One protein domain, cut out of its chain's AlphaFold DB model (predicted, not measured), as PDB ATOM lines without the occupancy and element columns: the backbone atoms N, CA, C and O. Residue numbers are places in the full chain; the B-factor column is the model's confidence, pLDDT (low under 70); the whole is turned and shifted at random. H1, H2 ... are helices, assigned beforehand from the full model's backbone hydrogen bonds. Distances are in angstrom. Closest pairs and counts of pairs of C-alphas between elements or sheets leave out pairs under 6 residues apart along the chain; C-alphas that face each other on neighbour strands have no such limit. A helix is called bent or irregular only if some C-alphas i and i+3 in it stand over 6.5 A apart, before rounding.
ATOM      1  N   LYS A 677      89.256  94.101 108.053       84.94
ATOM      2  CA  LYS A 677      90.636  93.708 108.389       84.94
ATOM      3  C   LYS A 677      91.655  94.595 107.665       84.94
ATOM      4  O   LYS A 677      92.559  95.143 108.298       84.94
ATOM      5  N   ASN A 678      91.458  94.848 106.371       83.50
ATOM      6  CA  ASN A 678      92.332  95.728 105.589       83.50
ATOM      7  C   ASN A 678      92.308  97.187 106.074       83.50
ATOM      8  O   ASN A 678      93.350  97.845 106.114       83.50
ATOM      9  N   ALA A 679      91.147  97.700 106.488       84.56
ATOM     10  CA  ALA A 679      91.041  99.038 107.069       84.56
ATOM     11  C   ALA A 679      91.765  99.145 108.425       84.56
ATOM     12  O   ALA A 679      92.438 100.151 108.686       84.56
ATOM     13  N   GLN A 680      91.691  98.106 109.265       83.75
ATOM     14  CA  GLN A 680      92.451  98.045 110.515       83.75
ATOM     15  C   GLN A 680      93.962  98.002 110.261       83.75
ATOM     16  O   GLN A 680      94.696  98.797 110.851       83.75
ATOM     17  N   LEU A 681      94.434  97.157 109.337       84.75
ATOM     18  CA  LEU A 681      95.852  97.085 108.958       84.75
ATOM     19  C   LEU A 681      96.369  98.426 108.421       84.75
ATOM     20  O   LEU A 681      97.447  98.881 108.810       84.75
ATOM     21  N   TYR A 682      95.594  99.112 107.578       85.94
ATOM     22  CA  TYR A 682      95.969 100.442 107.097       85.94
ATOM     23  C   TYR A 682      96.029 101.473 108.237       85.94
ATOM     24  O   TYR A 682      96.924 102.322 108.273       85.94
ATOM     25  N   THR A 683      95.115 101.387 109.206       86.19
ATOM     26  CA  THR A 683      95.133 102.247 110.400       86.19
ATOM     27  C   THR A 683      96.391 102.006 111.237       86.19
ATOM     28  O   THR A 683      97.025 102.969 111.672       86.19
ATOM     29  N   GLN A 684      96.812 100.746 111.399       86.56
ATOM     30  CA  GLN A 684      98.085 100.398 112.043       86.56
ATOM     31  C   GLN A 684      99.285 100.956 111.268       86.56
ATOM     32  O   GLN A 684     100.173 101.545 111.879       86.56
ATOM     33  N   LEU A 685      99.294 100.849 109.933       89.06
ATOM     34  CA  LEU A 685     100.340 101.424 109.078       89.06
ATOM     35  C   LEU A 685     100.455 102.942 109.260       89.06
ATOM     36  O   LEU A 685     101.559 103.465 109.420       89.06
ATOM     37  N   LYS A 686      99.322 103.651 109.277       88.38
ATOM     38  CA  LYS A 686      99.300 105.101 109.494       88.38
ATOM     39  C   LYS A 686      99.801 105.466 110.891       88.38
ATOM     40  O   LYS A 686     100.618 106.376 111.021       88.38
ATOM     41  N   LYS A 687      99.332 104.757 111.923       89.38
ATOM     42  CA  LYS A 687      99.783 104.967 113.303       89.38
ATOM     43  C   LYS A 687     101.289 104.759 113.417       89.38
ATOM     44  O   LYS A 687     101.975 105.621 113.938       89.38
ATOM     45  N   LYS A 688     101.815 103.685 112.833       90.38
ATOM     46  CA  LYS A 688     103.249 103.396 112.822       90.38
ATOM     47  C   LYS A 688     104.064 104.496 112.149       90.38
ATOM     48  O   LYS A 688     105.077 104.918 112.687       90.38
ATOM     49  N   TRP A 689     103.613 105.002 110.999       93.19
ATOM     50  CA  TRP A 689     104.254 106.155 110.359       93.19
ATOM     51  C   TRP A 689     104.264 107.392 111.270       93.19
ATOM     52  O   TRP A 689     105.276 108.093 111.364       93.19
ATOM     53  N   ASN A 690     103.138 107.651 111.937       91.62
ATOM     54  CA  ASN A 690     103.000 108.757 112.871       91.62
ATOM     55  C   ASN A 690     103.951 108.606 114.063       91.62
ATOM     56  O   ASN A 690     104.738 109.515 114.292       91.62
ATOM     57  N   ASP A 691     103.967 107.443 114.712       90.81
ATOM     58  CA  ASP A 691     104.851 107.129 115.839       90.81
ATOM     59  C   ASP A 691     106.341 107.279 115.461       90.81
ATOM     60  O   ASP A 691     107.164 107.660 116.291       90.81
ATOM     61  N   LEU A 692     106.706 107.007 114.200       91.19
ATOM     62  CA  LEU A 692     108.083 107.145 113.710       91.19
ATOM     63  C   LEU A 692     108.487 108.590 113.380       91.19
ATOM     64  O   LEU A 692     109.682 108.887 113.378       91.19
ATOM     65  N   THR A 693     107.553 109.482 113.035       91.44
ATOM     66  CA  THR A 693     107.893 110.773 112.392       91.44
ATOM     67  C   THR A 693     107.131 112.001 112.897       91.44
ATOM     68  O   THR A 693     107.393 113.114 112.429       91.44
ATOM     69  N   ASP A 694     106.161 111.824 113.795       89.88
ATOM     70  CA  ASP A 694     105.200 112.838 114.251       89.88
ATOM     71  C   ASP A 694     104.455 113.544 113.101       89.88
ATOM     72  O   ASP A 694     104.213 114.760 113.120       89.88
ATOM     73  N   THR A 695     104.133 112.795 112.041       92.19
ATOM     74  CA  THR A 695     103.393 113.293 110.870       92.19
ATOM     75  C   THR A 695     102.366 112.278 110.385       92.19
ATOM     76  O   THR A 695     102.503 111.083 110.606       92.19
ATOM     77  N   ASP A 696     101.300 112.738 109.728       88.00
ATOM     78  CA  ASP A 696     100.222 111.858 109.251       88.00
ATOM     79  C   ASP A 696     100.589 111.020 108.019       88.00
ATOM     80  O   ASP A 696      99.943 110.006 107.748       88.00
ATOM     81  N   SER A 697     101.573 111.468 107.236       93.25
ATOM     82  CA  SER A 697     102.033 110.792 106.024       93.25
ATOM     83  C   SER A 697     103.387 111.342 105.548       93.25
ATOM     84  O   SER A 697     103.748 112.469 105.905       93.25
ATOM     85  N   PRO A 698     104.121 110.617 104.684       94.25
ATOM     86  CA  PRO A 698     105.345 111.111 104.047       94.25
ATOM     87  C   PRO A 698     105.156 112.425 103.271       94.25
ATOM     88  O   PRO A 698     106.063 113.261 103.207       94.25
ATOM     89  N   TYR A 699     103.968 112.629 102.690       94.44
ATOM     90  CA  TYR A 699     103.594 113.893 102.055       94.44
ATOM     91  C   TYR A 699     103.525 115.039 103.073       94.44
ATOM     92  O   TYR A 699     104.138 116.088 102.871       94.44
ATOM     93  N   MET A 700     102.846 114.820 104.204       93.69
ATOM     94  CA  MET A 700     102.755 115.810 105.283       93.69
ATOM     95  C   MET A 700     104.108 116.078 105.938       93.69
ATOM     96  O   MET A 700     104.406 117.227 106.253       93.69
ATOM     97  N   TRP A 701     104.953 115.055 106.072       95.75
ATOM     98  CA  TRP A 701     106.338 115.213 106.513       95.75
ATOM     99  C   TRP A 701     107.108 116.176 105.615       95.75
ATOM    100  O   TRP A 701     107.740 117.110 106.103       95.75
ATOM    101  N   SER A 702     106.990 116.003 104.297       94.94
ATOM    102  CA  SER A 702     107.721 116.839 103.343       94.94
ATOM    103  C   SER A 702     107.238 118.285 103.379       94.94
ATOM    104  O   SER A 702     108.048 119.208 103.327       94.94
ATOM    105  N   ASN A 703     105.929 118.496 103.545       93.00
ATOM    106  CA  ASN A 703     105.360 119.830 103.732       93.00
ATOM    107  C   ASN A 703     105.802 120.475 105.054       93.00
ATOM    108  O   ASN A 703     106.111 121.659 105.058       93.00
ATOM    109  N   LYS A 704     105.865 119.715 106.157       93.12
ATOM    110  CA  LYS A 704     106.276 120.217 107.481       93.12
ATOM    111  C   LYS A 704     107.727 120.700 107.491       93.12
ATOM    112  O   LYS A 704     108.019 121.728 108.093       93.12
ATOM    113  N   TYR A 705     108.623 119.960 106.841       92.56
ATOM    114  CA  TYR A 705     110.062 120.253 106.840       92.56
ATOM    115  C   TYR A 705     110.559 120.933 105.555       92.56
ATOM    116  O   TYR A 705     111.759 121.142 105.406       92.56
ATOM    117  N   HIS A 706     109.650 121.293 104.644       93.12
ATOM    118  CA  HIS A 706     109.937 121.980 103.379       93.12
ATOM    119  C   HIS A 706     111.060 121.321 102.563       93.12
ATOM    120  O   HIS A 706     111.950 121.987 102.037       93.12
ATOM    121  N   MET A 707     111.027 119.991 102.464       92.94
ATOM    122  CA  MET A 707     111.942 119.220 101.623       92.94
ATOM    123  C   MET A 707     111.337 117.866 101.229       92.94
ATOM    124  O   MET A 707     110.526 117.331 101.984       92.94
ATOM    125  N   PRO A 708     111.736 117.262 100.095       93.69
ATOM    126  CA  PRO A 708     111.290 115.919  99.756       93.69
ATOM    127  C   PRO A 708     111.858 114.899 100.735       93.69
ATOM    128  O   PRO A 708     113.072 114.784 100.887       93.69
ATOM    129  N   ILE A 709     110.989 114.074 101.313       94.19
ATOM    130  CA  ILE A 709     111.405 112.986 102.206       94.19
ATOM    131  C   ILE A 709     112.364 111.990 101.551       94.19
ATOM    132  O   ILE A 709     113.228 111.438 102.221       94.19
ATOM    133  N   LEU A 710     112.258 111.799 100.233       93.62
ATOM    134  CA  LEU A 710     113.151 110.912  99.486       93.62
ATOM    135  C   LEU A 710     114.611 111.389  99.482       93.62
ATOM    136  O   LEU A 710     115.485 110.565  99.268       93.62
ATOM    137  N   ALA A 711     114.883 112.670  99.759       91.12
ATOM    138  CA  ALA A 711     116.250 113.173  99.914       91.12
ATOM    139  C   ALA A 711     116.942 112.643 101.186       91.12
ATOM    140  O   ALA A 711     118.159 112.709 101.296       91.12
ATOM    141  N   MET A 712     116.172 112.123 102.146       92.50
ATOM    142  CA  MET A 712     116.686 111.539 103.389       92.50
ATOM    143  C   MET A 712     116.909 110.024 103.304       92.50
ATOM    144  O   MET A 712     117.354 109.416 104.280       92.50
ATOM    145  N   VAL A 713     116.529 109.404 102.186       92.56
ATOM    146  CA  VAL A 713     116.551 107.950 102.007       92.56
ATOM    147  C   VAL A 713     117.905 107.532 101.421       92.56
ATOM    148  O   VAL A 713     118.350 108.170 100.469       92.56
ATOM    149  N   PRO A 714     118.550 106.468 101.934       90.19
ATOM    150  CA  PRO A 714     119.744 105.885 101.318       90.19
ATOM    151  C   PRO A 714     119.514 105.478  99.855       90.19
ATOM    152  O   PRO A 714     118.449 104.953  99.524       90.19
ATOM    153  N   ASP A 715     120.508 105.685  98.987       86.56
ATOM    154  CA  ASP A 715     120.383 105.486  97.532       86.56
ATOM    155  C   ASP A 715     119.900 104.079  97.132       86.56
ATOM    156  O   ASP A 715     119.118 103.929  96.189       86.56
ATOM    157  N   ASP A 716     120.315 103.046  97.866       89.44
ATOM    158  CA  ASP A 716     119.936 101.647  97.649       89.44
ATOM    159  C   ASP A 716     118.480 101.334  98.044       89.44
ATOM    160  O   ASP A 716     117.897 100.366  97.550       89.44
ATOM    161  N   GLU A 717     117.846 102.183  98.859       91.25
ATOM    162  CA  GLU A 717     116.468 102.010  99.332       91.25
ATOM    163  C   GLU A 717     115.430 102.882  98.599       91.25
ATOM    164  O   GLU A 717     114.222 102.642  98.720       91.25
ATOM    165  N   VAL A 718     115.855 103.866  97.792       89.75
ATOM    166  CA  VAL A 718     114.972 104.887  97.180       89.75
ATOM    167  C   VAL A 718     113.794 104.283  96.405       89.75
ATOM    168  O   VAL A 718     112.668 104.788  96.483       89.75
ATOM    169  N   ALA A 719     114.017 103.208  95.644       89.25
ATOM    170  CA  ALA A 719     112.965 102.579  94.842       89.25
ATOM    171  C   ALA A 719     111.868 101.938  95.712       89.25
ATOM    172  O   ALA A 719     110.679 102.058  95.397       89.25
ATOM    173  N   THR A 720     112.256 101.293  96.812       90.19
ATOM    174  CA  THR A 720     111.341 100.648  97.765       90.19
ATOM    175  C   THR A 720     110.617 101.694  98.604       90.19
ATOM    176  O   THR A 720     109.385 101.684  98.656       90.19
ATOM    177  N   ALA A 721     111.350 102.667  99.153       91.38
ATOM    178  CA  ALA A 721     110.789 103.775  99.922       91.38
ATOM    179  C   ALA A 721     109.745 104.557  99.116       91.38
ATOM    180  O   ALA A 721     108.670 104.867  99.620       91.38
ATOM    181  N   ARG A 722     109.990 104.807  97.821       92.12
ATOM    182  CA  ARG A 722     109.021 105.479  96.938       92.12
ATOM    183  C   ARG A 722     107.696 104.720  96.831       92.12
ATOM    184  O   ARG A 722     106.642 105.351  96.876       92.12
ATOM    185  N   LYS A 723     107.735 103.389  96.696       90.69
ATOM    186  CA  LYS A 723     106.522 102.553  96.648       90.69
ATOM    187  C   LYS A 723     105.778 102.582  97.982       90.69
ATOM    188  O   LYS A 723     104.575 102.828  97.995       90.69
ATOM    189  N   VAL A 724     106.497 102.398  99.089       91.44
ATOM    190  CA  VAL A 724     105.924 102.391 100.445       91.44
ATOM    191  C   VAL A 724     105.322 103.750 100.801       91.44
ATOM    192  O   VAL A 724     104.167 103.830 101.211       91.44
ATOM    193  N   PHE A 725     106.049 104.842 100.567       93.25
ATOM    194  CA  PHE A 725     105.546 106.188 100.831       93.25
ATOM    195  C   PHE A 725     104.347 106.529  99.946       93.25
ATOM    196  O   PHE A 725     103.401 107.164 100.412       93.25
ATOM    197  N   GLY A 726     104.350 106.065  98.692       90.69
ATOM    198  CA  GLY A 726     103.194 106.148  97.802       90.69
ATOM    199  C   GLY A 726     101.964 105.438  98.371       90.69
ATOM    200  O   GLY A 726     100.883 106.023  98.370       90.69
ATOM    201  N   ALA A 727     102.127 104.229  98.912       88.88
ATOM    202  CA  ALA A 727     101.047 103.461  99.536       88.88
ATOM    203  C   ALA A 727     100.474 104.134 100.794       88.88
ATOM    204  O   ALA A 727      99.255 104.179 100.973       88.88
ATOM    205  N   ILE A 728     101.337 104.708 101.642       90.88
ATOM    206  CA  ILE A 728     100.904 105.462 102.830       90.88
ATOM    207  C   ILE A 728     100.113 106.704 102.399       90.88
ATOM    208  O   ILE A 728      99.037 106.964 102.936       90.88
ATOM    209  N   ASN A 729     100.594 107.433 101.387       91.25
ATOM    210  CA  ASN A 729      99.928 108.630 100.870       91.25
ATOM    211  C   ASN A 729      98.584 108.332 100.178       91.25
ATOM    212  O   ASN A 729      97.668 109.148 100.263       91.25
ATOM    213  N   SER A 730      98.448 107.192  99.490       84.12
ATOM    214  CA  SER A 730      97.289 106.883  98.636       84.12
ATOM    215  C   SER A 730      96.093 106.255  99.355       84.12
ATOM    216  O   SER A 730      95.055 106.064  98.723       84.12
ATOM    217  N   LYS A 731      96.205 105.944 100.654       79.00
ATOM    218  CA  LYS A 731      95.179 105.199 101.409       79.00
ATOM    219  C   LYS A 731      94.809 103.870 100.746       79.00
ATOM    220  O   LYS A 731      93.632 103.567 100.546       79.00
ATOM    221  N   THR A 732      95.829 103.098 100.366       78.44
ATOM    222  CA  THR A 732      95.631 101.788  99.736       78.44
ATOM    223  C   THR A 732      94.794 100.851 100.616       78.44
ATOM    224  O   THR A 732      94.890 100.885 101.840       78.44
ATOM    225  N   LYS A 733      93.980 100.006  99.974       75.00
ATOM    226  CA  LYS A 733      93.201  98.931 100.616       75.00
ATOM    227  C   LYS A 733      93.756  97.535 100.314       75.00
ATOM    228  O   LYS A 733      93.132  96.547 100.674       75.00
ATOM    229  N   ASP A 734      94.879  97.462  99.602       81.88
ATOM    230  CA  ASP A 734      95.514  96.202  99.222       81.88
ATOM    231  C   ASP A 734      96.352  95.648 100.379       81.88
ATOM    232  O   ASP A 734      97.337  96.268 100.786       81.88
ATOM    233  N   GLU A 735      95.960  94.481 100.888       82.69
ATOM    234  CA  GLU A 735      96.585  93.822 102.039       82.69
ATOM    235  C   GLU A 735      98.090  93.615 101.839       82.69
ATOM    236  O   GLU A 735      98.892  94.003 102.687       82.69
ATOM    237  N   ASN A 736      98.493  93.085 100.681       83.62
ATOM    238  CA  ASN A 736      99.900  92.821 100.378       83.62
ATOM    239  C   ASN A 736     100.731  94.108 100.397       83.62
ATOM    240  O   ASN A 736     101.836  94.136 100.947       83.62
ATOM    241  N   THR A 737     100.196  95.191  99.832       85.06
ATOM    242  CA  THR A 737     100.839  96.507  99.837       85.06
ATOM    243  C   THR A 737     100.954  97.064 101.258       85.06
ATOM    244  O   THR A 737     102.006  97.601 101.605       85.06
ATOM    245  N   ILE A 738      99.913  96.927 102.088       86.00
ATOM    246  CA  ILE A 738      99.915  97.402 103.483       86.00
ATOM    247  C   ILE A 738     100.932  96.620 104.319       86.00
ATOM    248  O   ILE A 738     101.759  97.226 104.999       86.00
ATOM    249  N   THR A 739     100.924  95.291 104.229       85.88
ATOM    250  CA  THR A 739     101.843  94.415 104.970       85.88
ATOM    251  C   THR A 739     103.295  94.651 104.554       85.88
ATOM    252  O   THR A 739     104.168  94.780 105.411       85.88
ATOM    253  N   THR A 740     103.560  94.817 103.253       87.75
ATOM    254  CA  THR A 740     104.902  95.171 102.751       87.75
ATOM    255  C   THR A 740     105.362  96.532 103.279       87.75
ATOM    256  O   THR A 740     106.524  96.699 103.645       87.75
ATOM    257  N   ALA A 741     104.460  97.517 103.342       90.25
ATOM    258  CA  ALA A 741     104.765  98.832 103.898       90.25
ATOM    259  C   ALA A 741     105.061  98.768 105.406       90.25
ATOM    260  O   ALA A 741     106.011  99.403 105.859       90.25
ATOM    261  N   LEU A 742     104.298  97.982 106.172       89.19
ATOM    262  CA  LEU A 742     104.521  97.771 107.607       89.19
ATOM    263  C   LEU A 742     105.889  97.137 107.897       89.19
ATOM    264  O   LEU A 742     106.594  97.633 108.776       89.19
ATOM    265  N   ASP A 743     106.262  96.092 107.150       90.62
ATOM    266  CA  ASP A 743     107.560  95.409 107.281       90.62
ATOM    267  C   ASP A 743     108.734  96.332 106.919       90.62
ATOM    268  O   ASP A 743     109.761  96.341 107.597       90.62
ATOM    269  N   TYR A 744     108.570  97.169 105.887       91.88
ATOM    270  CA  TYR A 744     109.574  98.176 105.539       91.88
ATOM    271  C   TYR A 744     109.777  99.196 106.668       91.88
ATOM    272  O   TYR A 744     110.917  99.487 107.029       91.88
ATOM    273  N   LEU A 745     108.690  99.710 107.259       90.75
ATOM    274  CA  LEU A 745     108.777 100.666 108.369       90.75
ATOM    275  C   LEU A 745     109.441 100.067 109.621       90.75
ATOM    276  O   LEU A 745     110.119 100.803 110.331       90.75
ATOM    277  N   ASP A 746     109.298  98.761 109.881       88.62
ATOM    278  CA  ASP A 746     110.005  98.081 110.985       88.62
ATOM    279  C   ASP A 746     111.523  98.039 110.800       88.62
ATOM    280  O   ASP A 746     112.278  98.090 111.770       88.62
ATOM    281  N   LYS A 747     111.978  97.918 109.553       88.88
ATOM    282  CA  LYS A 747     113.395  97.721 109.208       88.88
ATOM    283  C   LYS A 747     114.120  99.023 108.875       88.88
ATOM    284  O   LYS A 747     115.305  99.006 108.553       88.88
ATOM    285  N   MET A 748     113.419 100.148 108.941       89.88
ATOM    286  CA  MET A 748     113.901 101.440 108.480       89.88
ATOM    287  C   MET A 748     115.028 101.974 109.381       89.88
ATOM    288  O   MET A 748     114.812 102.371 110.525       89.88
ATOM    289  N   THR A 749     116.255 102.019 108.857       86.44
ATOM    290  CA  THR A 749     117.468 102.343 109.640       86.44
ATOM    291  C   THR A 749     117.733 103.844 109.806       86.44
ATOM    292  O   THR A 749     118.523 104.254 110.654       86.44
ATOM    293  N   TYR A 750     117.066 104.688 109.015       88.38
ATOM    294  CA  TYR A 750     117.320 106.131 108.928       88.38
ATOM    295  C   TYR A 750     116.223 106.999 109.567       88.38
ATOM    296  O   TYR A 750     116.249 108.221 109.430       88.38
ATOM    297  N   VAL A 751     115.283 106.407 110.316       87.88
ATOM    298  CA  VAL A 751     114.178 107.139 110.972       87.88
ATOM    299  C   VAL A 751     114.688 108.256 111.887       87.88
ATOM    300  O   VAL A 751     114.179 109.371 111.841       87.88
ATOM    301  N   GLN A 752     115.740 107.998 112.672       87.19
ATOM    302  CA  GLN A 752     116.325 109.009 113.564       87.19
ATOM    303  C   GLN A 752     116.807 110.251 112.793       87.19
ATOM    304  O   GLN A 752     116.602 111.378 113.244       87.19
ATOM    305  N   LYS A 753     117.350 110.055 111.583       90.75
ATOM    306  CA  LYS A 753     117.786 111.149 110.703       90.75
ATOM    307  C   LYS A 753     116.608 111.968 110.183       90.75
ATOM    308  O   LYS A 753     116.734 113.178 110.041       90.75
ATOM    309  N   LEU A 754     115.445 111.348 109.941       91.56
ATOM    310  CA  LEU A 754     114.237 112.085 109.543       91.56
ATOM    311  C   LEU A 754     113.817 113.111 110.599       91.56
ATOM    312  O   LEU A 754     113.335 114.192 110.255       91.56
ATOM    313  N   ASN A 755     114.017 112.797 111.877       89.50
ATOM    314  CA  ASN A 755     113.581 113.648 112.981       89.50
ATOM    315  C   ASN A 755     114.659 114.651 113.435       89.50
ATOM    316  O   ASN A 755     114.317 115.670 114.038       89.50
ATOM    317  N   ASN A 756     115.925 114.470 113.045       92.69
ATOM    318  CA  ASN A 756     117.030 115.381 113.358       92.69
ATOM    319  C   ASN A 756     117.140 116.555 112.353       92.69
ATOM    320  O   ASN A 756     117.174 116.356 111.141       92.69
ATOM    321  N   LYS A 757     117.203 117.802 112.848       90.50
ATOM    322  CA  LYS A 757     117.310 119.004 111.993       90.50
ATOM    323  C   LYS A 757     118.634 119.070 111.230       90.50
ATOM    324  O   LYS A 757     118.615 119.379 110.046       90.50
ATOM    325  N   GLU A 758     119.751 118.779 111.884       90.94
ATOM    326  CA  GLU A 758     121.089 118.850 111.287       90.94
ATOM    327  C   GLU A 758     121.227 117.848 110.138       90.94
ATOM    328  O   GLU A 758     121.701 118.210 109.062       90.94
ATOM    329  N   ASP A 759     120.728 116.621 110.320       92.38
ATOM    330  CA  ASP A 759     120.699 115.610 109.258       92.38
ATOM    331  C   ASP A 759     119.814 116.044 108.079       92.38
ATOM    332  O   ASP A 759     120.204 115.878 106.922       92.38
ATOM    333  N   ARG A 760     118.643 116.642 108.351       93.25
ATOM    334  CA  ARG A 760     117.761 117.189 107.303       93.25
ATOM    335  C   ARG A 760     118.407 118.335 106.536       93.25
ATOM    336  O   ARG A 760     118.275 118.421 105.316       93.25
ATOM    337  N   ASP A 761     119.072 119.239 107.240       91.44
ATOM    338  CA  ASP A 761     119.754 120.389 106.648       91.44
ATOM    339  C   ASP A 761     120.931 119.937 105.794       91.44
ATOM    340  O   ASP A 761     121.082 120.410 104.669       91.44
ATOM    341  N   LYS A 762     121.703 118.963 106.283       90.69
ATOM    342  CA  LYS A 762     122.782 118.335 105.526       90.69
ATOM    343  C   LYS A 762     122.262 117.673 104.252       90.69
ATOM    344  O   LYS A 762     122.728 118.010 103.172       90.69
ATOM    345  N   ALA A 763     121.250 116.811 104.353       90.94
ATOM    346  CA  ALA A 763     120.674 116.147 103.185       90.94
ATOM    347  C   ALA A 763     120.104 117.149 102.170       90.94
ATOM    348  O   ALA A 763     120.253 116.976 100.963       90.94
ATOM    349  N   PHE A 764     119.482 118.237 102.636       92.19
ATOM    350  CA  PHE A 764     119.011 119.293 101.743       92.19
ATOM    351  C   PHE A 764     120.167 120.010 101.034       92.19
ATOM    352  O   PHE A 764     120.082 120.237  99.828       92.19
ATOM    353  N   ARG A 765     121.248 120.352 101.752       90.00
ATOM    354  CA  ARG A 765     122.455 120.959 101.163       90.00
ATOM    355  C   ARG A 765     123.053 120.058 100.088       90.00
ATOM    356  O   ARG A 765     123.265 120.523  98.969       90.00
ATOM    357  N   ASP A 766     123.247 118.786 100.422       88.25
ATOM    358  CA  ASP A 766     123.877 117.795  99.552       88.25
ATOM    359  C   ASP A 766     123.060 117.568  98.268       88.25
ATOM    360  O   ASP A 766     123.631 117.460  97.188       88.25
ATOM    361  N   VAL A 767     121.724 117.546  98.367       87.88
ATOM    362  CA  VAL A 767     120.835 117.231  97.234       87.88
ATOM    363  C   VAL A 767     120.462 118.450  96.384       87.88
ATOM    364  O   VAL A 767     120.213 118.302  95.190       87.88
ATOM    365  N   PHE A 768     120.353 119.646  96.972       88.69
ATOM    366  CA  PHE A 768     119.792 120.816  96.279       88.69
ATOM    367  C   PHE A 768     120.768 121.971  96.071       88.69
ATOM    368  O   PHE A 768     120.594 122.726  95.112       88.69
ATOM    369  N   LEU A 769     121.739 122.164  96.968       87.38
ATOM    370  CA  LEU A 769     122.644 123.312  96.899       87.38
ATOM    371  C   LEU A 769     123.944 122.987  96.171       87.38
ATOM    372  O   LEU A 769     124.441 123.870  95.478       87.38
ATOM    373  N   GLU A 770     124.450 121.755  96.278       83.62
ATOM    374  CA  GLU A 770     125.645 121.270  95.567       83.62
ATOM    375  C   GLU A 770     126.786 122.319  95.570       83.62
ATOM    376  O   GLU A 770     127.262 122.733  96.629       83.62
ATOM    377  N   GLU A 771     127.187 122.810  94.390       80.38
ATOM    378  CA  GLU A 771     128.244 123.809  94.173       80.38
ATOM    379  C   GLU A 771     127.966 125.189  94.803       80.38
ATOM    380  O   GLU A 771     128.888 125.977  95.010       80.38
ATOM    381  N   PHE A 772     126.711 125.490  95.144       84.19
ATOM    382  CA  PHE A 772     126.295 126.752  95.761       84.19
ATOM    383  C   PHE A 772     126.239 126.697  97.292       84.19
ATOM    384  O   PHE A 772     125.891 127.705  97.905       84.19
ATOM    385  N   SER A 773     126.556 125.559  97.924       82.06
ATOM    386  CA  SER A 773     126.393 125.367  99.378       82.06
ATOM    387  C   SER A 773     127.104 126.443 100.216       82.06
ATOM    388  O   SER A 773     126.518 126.966 101.163       82.06
ATOM    389  N   GLU A 774     128.308 126.861  99.803       79.75
ATOM    390  CA  GLU A 774     129.128 127.902 100.460       79.75
ATOM    391  C   GLU A 774     128.510 129.318 100.419       79.75
ATOM    392  O   GLU A 774     128.962 130.228 101.119       79.75
ATOM    393  N   LEU A 775     127.485 129.544  99.587       81.25
ATOM    394  CA  LEU A 775     126.792 130.836  99.479       81.25
ATOM    395  C   LEU A 775     125.652 130.996 100.490       81.25
ATOM    396  O   LEU A 775     125.136 132.106 100.641       81.25
ATOM    397  N   PHE A 776     125.253 129.917 101.167       84.56
ATOM    398  CA  PHE A 776     124.091 129.893 102.050       84.56
ATOM    399  C   PHE A 776     124.475 129.429 103.457       84.56
ATOM    400  O   PHE A 776     124.639 128.235 103.714       84.56
ATOM    401  N   ASP A 777     124.553 130.372 104.395       79.69
ATOM    402  CA  ASP A 777     124.817 130.062 105.805       79.69
ATOM    403  C   ASP A 777     123.594 129.390 106.470       79.69
ATOM    404  O   ASP A 777     123.753 128.449 107.247       79.69
ATOM    405  N   ASP A 778     122.371 129.777 106.081       84.19
ATOM    406  CA  ASP A 778     121.108 129.213 106.575       84.19
ATOM    407  C   ASP A 778     120.316 128.497 105.461       84.19
ATOM    408  O   ASP A 778     119.939 129.090 104.449       84.19
ATOM    409  N   VAL A 779     120.040 127.202 105.655       87.69
ATOM    410  CA  VAL A 779     119.249 126.379 104.719       87.69
ATOM    411  C   VAL A 779     117.771 126.763 104.746       87.69
ATOM    412  O   VAL A 779     117.083 126.651 103.727       87.69
ATOM    413  N   ASP A 780     117.268 127.222 105.891       87.50
ATOM    414  CA  ASP A 780     115.852 127.547 106.056       87.50
ATOM    415  C   ASP A 780     115.468 128.797 105.250       87.50
ATOM    416  O   ASP A 780     114.343 128.881 104.743       87.50
ATOM    417  N   GLU A 781     116.419 129.707 105.002       88.50
ATOM    418  CA  GLU A 781     116.259 130.824 104.062       88.50
ATOM    419  C   GLU A 781     115.940 130.309 102.646       88.50
ATOM    420  O   GLU A 781     115.003 130.779 101.993       88.50
ATOM    421  N   VAL A 782     116.672 129.287 102.189       90.75
ATOM    422  CA  VAL A 782     116.482 128.687 100.860       90.75
ATOM    423  C   VAL A 782     115.151 127.947 100.781       90.75
ATOM    424  O   VAL A 782     114.405 128.127  99.817       90.75
ATOM    425  N   ARG A 783     114.812 127.144 101.795       92.38
ATOM    426  CA  ARG A 783     113.526 126.426 101.847       92.38
ATOM    427  C   ARG A 783     112.339 127.388 101.802       92.38
ATOM    428  O   ARG A 783     111.413 127.169 101.023       92.38
ATOM    429  N   THR A 784     112.402 128.478 102.568       90.62
ATOM    430  CA  THR A 784     111.366 129.525 102.597       90.62
ATOM    431  C   THR A 784     111.243 130.220 101.244       90.62
ATOM    432  O   THR A 784     110.140 130.437 100.738       90.62
ATOM    433  N   TYR A 785     112.373 130.538 100.606       91.75
ATOM    434  CA  TYR A 785     112.369 131.113  99.267       91.75
ATOM    435  C   TYR A 785     111.714 130.170  98.251       91.75
ATOM    436  O   TYR A 785     110.854 130.605  97.485       91.75
ATOM    437  N   LEU A 786     112.060 128.883  98.264       92.12
ATOM    438  CA  LEU A 786     111.467 127.899  97.359       92.12
ATOM    439  C   LEU A 786     109.972 127.725  97.603       92.12
ATOM    440  O   LEU A 786     109.210 127.752  96.642       92.12
ATOM    441  N   GLN A 787     109.535 127.643  98.858       89.94
ATOM    442  CA  GLN A 787     108.117 127.559  99.202       89.94
ATOM    443  C   GLN A 787     107.305 128.745  98.662       89.94
ATOM    444  O   GLN A 787     106.188 128.560  98.189       89.94
ATOM    445  N   ASN A 788     107.871 129.954  98.684       89.88
ATOM    446  CA  ASN A 788     107.196 131.157  98.192       89.88
ATOM    447  C   ASN A 788     107.206 131.295  96.659       89.88
ATOM    448  O   ASN A 788     106.437 132.083  96.113       89.88
ATOM    449  N   HIS A 789     108.079 130.567  95.954       91.06
ATOM    450  CA  HIS A 789     108.312 130.754  94.514       91.06
ATOM    451  C   HIS A 789     108.063 129.504  93.659       91.06
ATOM    452  O   HIS A 789     108.106 129.602  92.429       91.06
ATOM    453  N   ILE A 790     107.817 128.351  94.278       91.88
ATOM    454  CA  ILE A 790     107.491 127.079  93.633       91.88
ATOM    455  C   ILE A 790     106.088 126.667  94.077       91.88
ATOM    456  O   ILE A 790     105.819 126.540  95.264       91.88
ATOM    457  N   SER A 791     105.194 126.441  93.112       88.62
ATOM    458  CA  SER A 791     103.811 126.029  93.380       88.62
ATOM    459  C   SER A 791     103.677 124.557  93.779       88.62
ATOM    460  O   SER A 791     102.718 124.192  94.455       88.62
ATOM    461  N   ASP A 792     104.607 123.706  93.342       89.12
ATOM    462  CA  ASP A 792     104.591 122.282  93.673       89.12
ATOM    463  C   ASP A 792     104.926 122.057  95.151       89.12
ATOM    464  O   ASP A 792     105.798 122.723  95.714       89.12
ATOM    465  N   SER A 793     104.275 121.067  95.769       91.38
ATOM    466  CA  SER A 793     104.570 120.674  97.151       91.38
ATOM    467  C   SER A 793     106.039 120.252  97.310       91.38
ATOM    468  O   SER A 793     106.571 119.570  96.425       91.38
ATOM    469  N   PRO A 794     106.666 120.550  98.466       93.69
ATOM    470  CA  PRO A 794     107.988 120.047  98.826       93.69
ATOM    471  C   PRO A 794     108.212 118.550  98.596       93.69
ATOM    472  O   PRO A 794     109.318 118.144  98.250       93.69
ATOM    473  N   TYR A 795     107.165 117.723  98.702       94.25
ATOM    474  CA  TYR A 795     107.238 116.286  98.407       94.25
ATOM    475  C   TYR A 795     107.709 115.988  96.968       94.25
ATOM    476  O   TYR A 795     108.342 114.963  96.716       94.25
ATOM    477  N   HIS A 796     107.433 116.893  96.023       92.50
ATOM    478  CA  HIS A 796     107.721 116.749  94.593       92.50
ATOM    479  C   HIS A 796     108.928 117.571  94.111       92.50
ATOM    480  O   HIS A 796     109.174 117.636  92.909       92.50
ATOM    481  N   TRP A 797     109.696 118.208  95.003       93.06
ATOM    482  CA  TRP A 797     110.820 119.062  94.581       93.06
ATOM    483  C   TRP A 797     112.021 118.287  94.031       93.06
ATOM    484  O   TRP A 797     112.789 118.836  93.239       93.06
ATOM    485  N   LEU A 798     112.194 117.019  94.411       89.88
ATOM    486  CA  LEU A 798     113.326 116.207  93.965       89.88
ATOM    487  C   LEU A 798     113.285 116.009  92.439       89.88
ATOM    488  O   LEU A 798     112.338 115.426  91.913       89.88
ATOM    489  N   GLY A 799     114.313 116.488  91.733       84.88
ATOM    490  CA  GLY A 799     114.390 116.440  90.266       84.88
ATOM    491  C   GLY A 799     113.536 117.489  89.534       84.88
ATOM    492  O   GLY A 799     113.448 117.456  88.305       84.88
ATOM    493  N   ASN A 800     112.912 118.433  90.250       89.62
ATOM    494  CA  ASN A 800     112.108 119.492  89.645       89.62
ATOM    495  C   ASN A 800     112.997 120.623  89.094       89.62
ATOM    496  O   ASN A 800     113.642 121.359  89.841       89.62
ATOM    497  N   LYS A 801     112.978 120.818  87.768       87.44
ATOM    498  CA  LYS A 801     113.790 121.838  87.078       87.44
ATOM    499  C   LYS A 801     113.507 123.270  87.547       87.44
ATOM    500  O   LYS A 801     114.414 124.102  87.519       87.44
ATOM    501  N   ALA A 802     112.276 123.571  87.970       88.44
ATOM    502  CA  ALA A 802     111.914 124.899  88.464       88.44
ATOM    503  C   ALA A 802     112.601 125.208  89.801       88.44
ATOM    504  O   ALA A 802     113.090 126.323  89.992       88.44
ATOM    505  N   VAL A 803     112.712 124.206  90.682       90.88
ATOM    506  CA  VAL A 803     113.430 124.309  91.961       90.88
ATOM    507  C   VAL A 803     114.900 124.623  91.698       90.88
ATOM    508  O   VAL A 803     115.398 125.644  92.172       90.88
ATOM    509  N   THR A 804     115.568 123.838  90.846       88.31
ATOM    510  CA  THR A 804     116.974 124.069  90.466       88.31
ATOM    511  C   THR A 804     117.191 125.475  89.890       88.31
ATOM    512  O   THR A 804     118.145 126.160  90.256       88.31
ATOM    513  N   ALA A 805     116.300 125.949  89.012       88.50
ATOM    514  CA  ALA A 805     116.398 127.286  88.421       88.50
ATOM    515  C   ALA A 805     116.255 128.411  89.465       88.50
ATOM    516  O   ALA A 805     116.960 129.424  89.400       88.50
ATOM    517  N   LYS A 806     115.367 128.238  90.451       91.62
ATOM    518  CA  LYS A 806     115.168 129.207  91.536       91.62
ATOM    519  C   LYS A 806     116.340 129.232  92.511       91.62
ATOM    520  O   LYS A 806     116.759 130.335  92.860       91.62
ATOM    521  N   ILE A 807     116.923 128.082  92.851       90.69
ATOM    522  CA  ILE A 807     118.161 128.013  93.647       90.69
ATOM    523  C   ILE A 807     119.286 128.770  92.939       90.69
ATOM    524  O   ILE A 807     119.884 129.649  93.546       90.69
ATOM    525  N   LYS A 808     119.506 128.535  91.635       88.56
ATOM    526  CA  LYS A 808     120.518 129.273  90.851       88.56
ATOM    527  C   LYS A 808     120.279 130.785  90.847       88.56
ATOM    528  O   LYS A 808     121.221 131.562  90.963       88.56
ATOM    529  N   THR A 809     119.018 131.209  90.748       89.19
ATOM    530  CA  THR A 809     118.647 132.633  90.809       89.19
ATOM    531  C   THR A 809     118.984 133.238  92.176       89.19
ATOM    532  O   THR A 809     119.570 134.317  92.241       89.19
ATOM    533  N   MET A 810     118.650 132.532  93.260       89.44
ATOM    534  CA  MET A 810     118.935 132.964  94.630       89.44
ATOM    535  C   MET A 810     120.442 132.968  94.923       89.44
ATOM    536  O   MET A 810     120.950 133.926  95.499       89.44
ATOM    537  N   ALA A 811     121.170 131.949  94.458       87.25
ATOM    538  CA  ALA A 811     122.620 131.837  94.589       87.25
ATOM    539  C   ALA A 811     123.331 132.986  93.868       87.25
ATOM    540  O   ALA A 811     124.210 133.624  94.440       87.25
ATOM    541  N   ASN A 812     122.894 133.327  92.651       87.00
ATOM    542  CA  ASN A 812     123.411 134.481  91.919       87.00
ATOM    543  C   ASN A 812     123.140 135.804  92.660       87.00
ATOM    544  O   ASN A 812     124.011 136.670  92.720       87.00
ATOM    545  N   ALA A 813     121.957 135.968  93.260       85.88
ATOM    546  CA  ALA A 813     121.646 137.147  94.068       85.88
ATOM    547  C   ALA A 813     122.552 137.249  95.312       85.88
ATOM    548  O   ALA A 813     123.179 138.288  95.516       85.88
ATOM    549  N   LYS A 814     122.706 136.161  96.085       84.38
ATOM    550  CA  LYS A 814     123.595 136.102  97.264       84.38
ATOM    551  C   LYS A 814     125.067 136.301  96.909       84.38
ATOM    552  O   LYS A 814     125.794 136.983  97.637       84.38
ATOM    553  N   TYR A 815     125.503 135.753  95.773       84.44
ATOM    554  CA  TYR A 815     126.848 135.983  95.263       84.44
ATOM    555  C   TYR A 815     127.078 137.473  94.991       84.44
ATOM    556  O   TYR A 815     128.075 138.019  95.440       84.44
ATOM    557  N   ASN A 816     126.139 138.170  94.352       83.00
ATOM    558  CA  ASN A 816     126.277 139.609  94.106       83.00
ATOM    559  C   ASN A 816     126.208 140.463  95.386       83.00
ATOM    560  O   ASN A 816     126.883 141.486  95.465       83.00
ATOM    561  N   GLU A 817     125.420 140.057  96.385       80.69
ATOM    562  CA  GLU A 817     125.261 140.794  97.646       80.69
ATOM    563  C   GLU A 817     126.493 140.695  98.560       80.69
ATOM    564  O   GLU A 817     126.939 141.696  99.120       80.69
ATOM    565  N   SER A 818     127.059 139.495  98.715       72.88
ATOM    566  CA  SER A 818     128.167 139.251  99.653       72.88
ATOM    567  C   SER A 818     129.240 138.293  99.132       72.88
ATOM    568  O   SER A 818     130.410 138.427  99.506       72.88
ATOM    569  N   GLY A 819     128.890 137.361  98.239       74.88
ATOM    570  CA  GLY A 819     129.834 136.376  97.695       74.88
ATOM    571  C   GLY A 819     130.959 136.997  96.863       74.88
ATOM    572  O   GLY A 819     132.102 136.576  96.991       74.88
ATOM    573  N   TYR A 820     130.685 138.060  96.102       76.88
ATOM    574  CA  TYR A 820     131.680 138.844  95.373       76.88
ATOM    575  C   TYR A 820     132.661 139.511  96.337       76.88
ATOM    576  O   TYR A 820     133.864 139.495  96.100       76.88
ATOM    577  N   GLY A 821     132.166 140.051  97.456       75.75
ATOM    578  CA  GLY A 821     133.006 140.627  98.506       75.75
ATOM    579  C   GLY A 821     133.915 139.583  99.158       75.75
ATOM    580  O   GLY A 821     135.106 139.839  99.328       75.75
ATOM    581  N   LYS A 822     133.383 138.387  99.457       76.50
ATOM    582  CA  LYS A 822     134.164 137.243  99.961       76.50
ATOM    583  C   LYS A 822     135.221 136.803  98.937       76.50
ATOM    584  O   LYS A 822     136.394 136.715  99.286       76.50
ATOM    585  N   ALA A 823     134.837 136.607  97.675       77.38
ATOM    586  CA  ALA A 823     135.748 136.222  96.595       77.38
ATOM    587  C   ALA A 823     136.849 137.271  96.369       77.38
ATOM    588  O   ALA A 823     138.020 136.924  96.247       77.38
ATOM    589  N   LYS A 824     136.497 138.561  96.387       77.88
ATOM    590  CA  LYS A 824     137.456 139.663  96.283       77.88
ATOM    591  C   LYS A 824     138.420 139.693  97.465       77.88
ATOM    592  O   LYS A 824     139.609 139.840  97.242       77.88
ATOM    593  N   LYS A 825     137.937 139.506  98.695       79.69
ATOM    594  CA  LYS A 825     138.798 139.435  99.883       79.69
ATOM    595  C   LYS A 825     139.793 138.275  99.789       79.69
ATOM    596  O   LYS A 825     140.965 138.475 100.075       79.69
ATOM    597  N   VAL A 826     139.344 137.104  99.328       78.75
ATOM    598  CA  VAL A 826     140.235 135.961  99.060       78.75
ATOM    599  C   VAL A 826     141.300 136.343  98.029       78.75
ATOM    600  O   VAL A 826     142.471 136.070  98.254       78.75
TER     601      VAL A 826
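AT A GLANCE: This is residues 677 to 826 of the 858 residues of an uncharacterized protein of Dorea sp. OM02-2LB (UniProt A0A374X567). The model is a long rod of crossed helices in two groups joined by short helices: at one end H9, the longest helix, packs with H7 and H8 and runs on to the far tip, and at the other end H5 packs on H1 and H4. Between the groups lie the short H2, H3 and H6. The printed part has 150 residues with nine named helices, H1 to H9 in chain order, and no named strand; the class is all helix. It is only just loose, close to compact, with a radius of gyration of the C-alphas of 17.9 A, and spans 66 by 28 by 24 A.

IN THESE COORDINATES: H9, residues 801 to 826, is 32.3 A long and ends with C-alpha 826 at (140.235, 135.961, 99.060). It is irregular, C-alphas 817 and 820 being 7.1 A apart, with a kink of 57 degrees near residue 815. H8 is residues 779 to 789, 15.6 A. H7, residues 757 to 775, 19.7 A, is irregular too, with C-alphas 768 and 771 9.2 A apart and a kink of 116 degrees near residue 769. H6 is residues 751 to 755, 6.8 A; H5 735 to 747, 18.7 A; H4 718 to 730, 17.9 A; H3 709 to 712, 5.6 A; H2 698 to 705, 10.7 A. H1, residues 677 to 693, 24.6 A, begins with C-alpha 677 at (90.636, 93.708, 108.389).

HOW THE PARTS SIT: H9 touches H7, closest C-alphas Phe 772 and Ala 811, 6.4 A, at a steep tilt of 69 degrees, only just short of about perpendicular. H8 and H9 form a helical hairpin, closest C-alphas Leu 786 and Val 803, 6.8 A. H7 touches H3 with residues 760 to 767 alone, closest C-alphas Met 712 and Ala 763, 6.1 A. H3 touches H2, closest C-alphas Ser 702 and Ile 709, 5.5 A. H2 and H4 touch about perpendicular at 83 degrees, closest C-alphas Pro 698 and Phe 725, 5.9 A. H4 and H5 touch at a steep tilt of 55 degrees, opposite ways, closest C-alphas Val 724 and Ala 741, 5.1 A. H5 and H1 touch at a shallow tilt of 25 degrees, the same way, closest C-alphas Leu 685 and Leu 742, 5.7 A. H6 touches H1, closest C-alphas Thr 693 and Asn 755, 6.4 A. H1 and H9 are apart. Every O i to N i+4 pair is within hydrogen-bond range in H1, H2, H4, H5, H6 and H8, against 9 of 15 in H7 and 20 of 22 in H9; H3 is too short for such a pair.

THE WHOLE: The two C-alphas farthest apart, those of Lys 677 and Lys 825, are 67.0 A apart. The printed part has no cut. The link from H8 to H9, 11 residues, is long; the other links are tight. Mean pLDDT of the printed part is 88.2, and no printed residue is under 70.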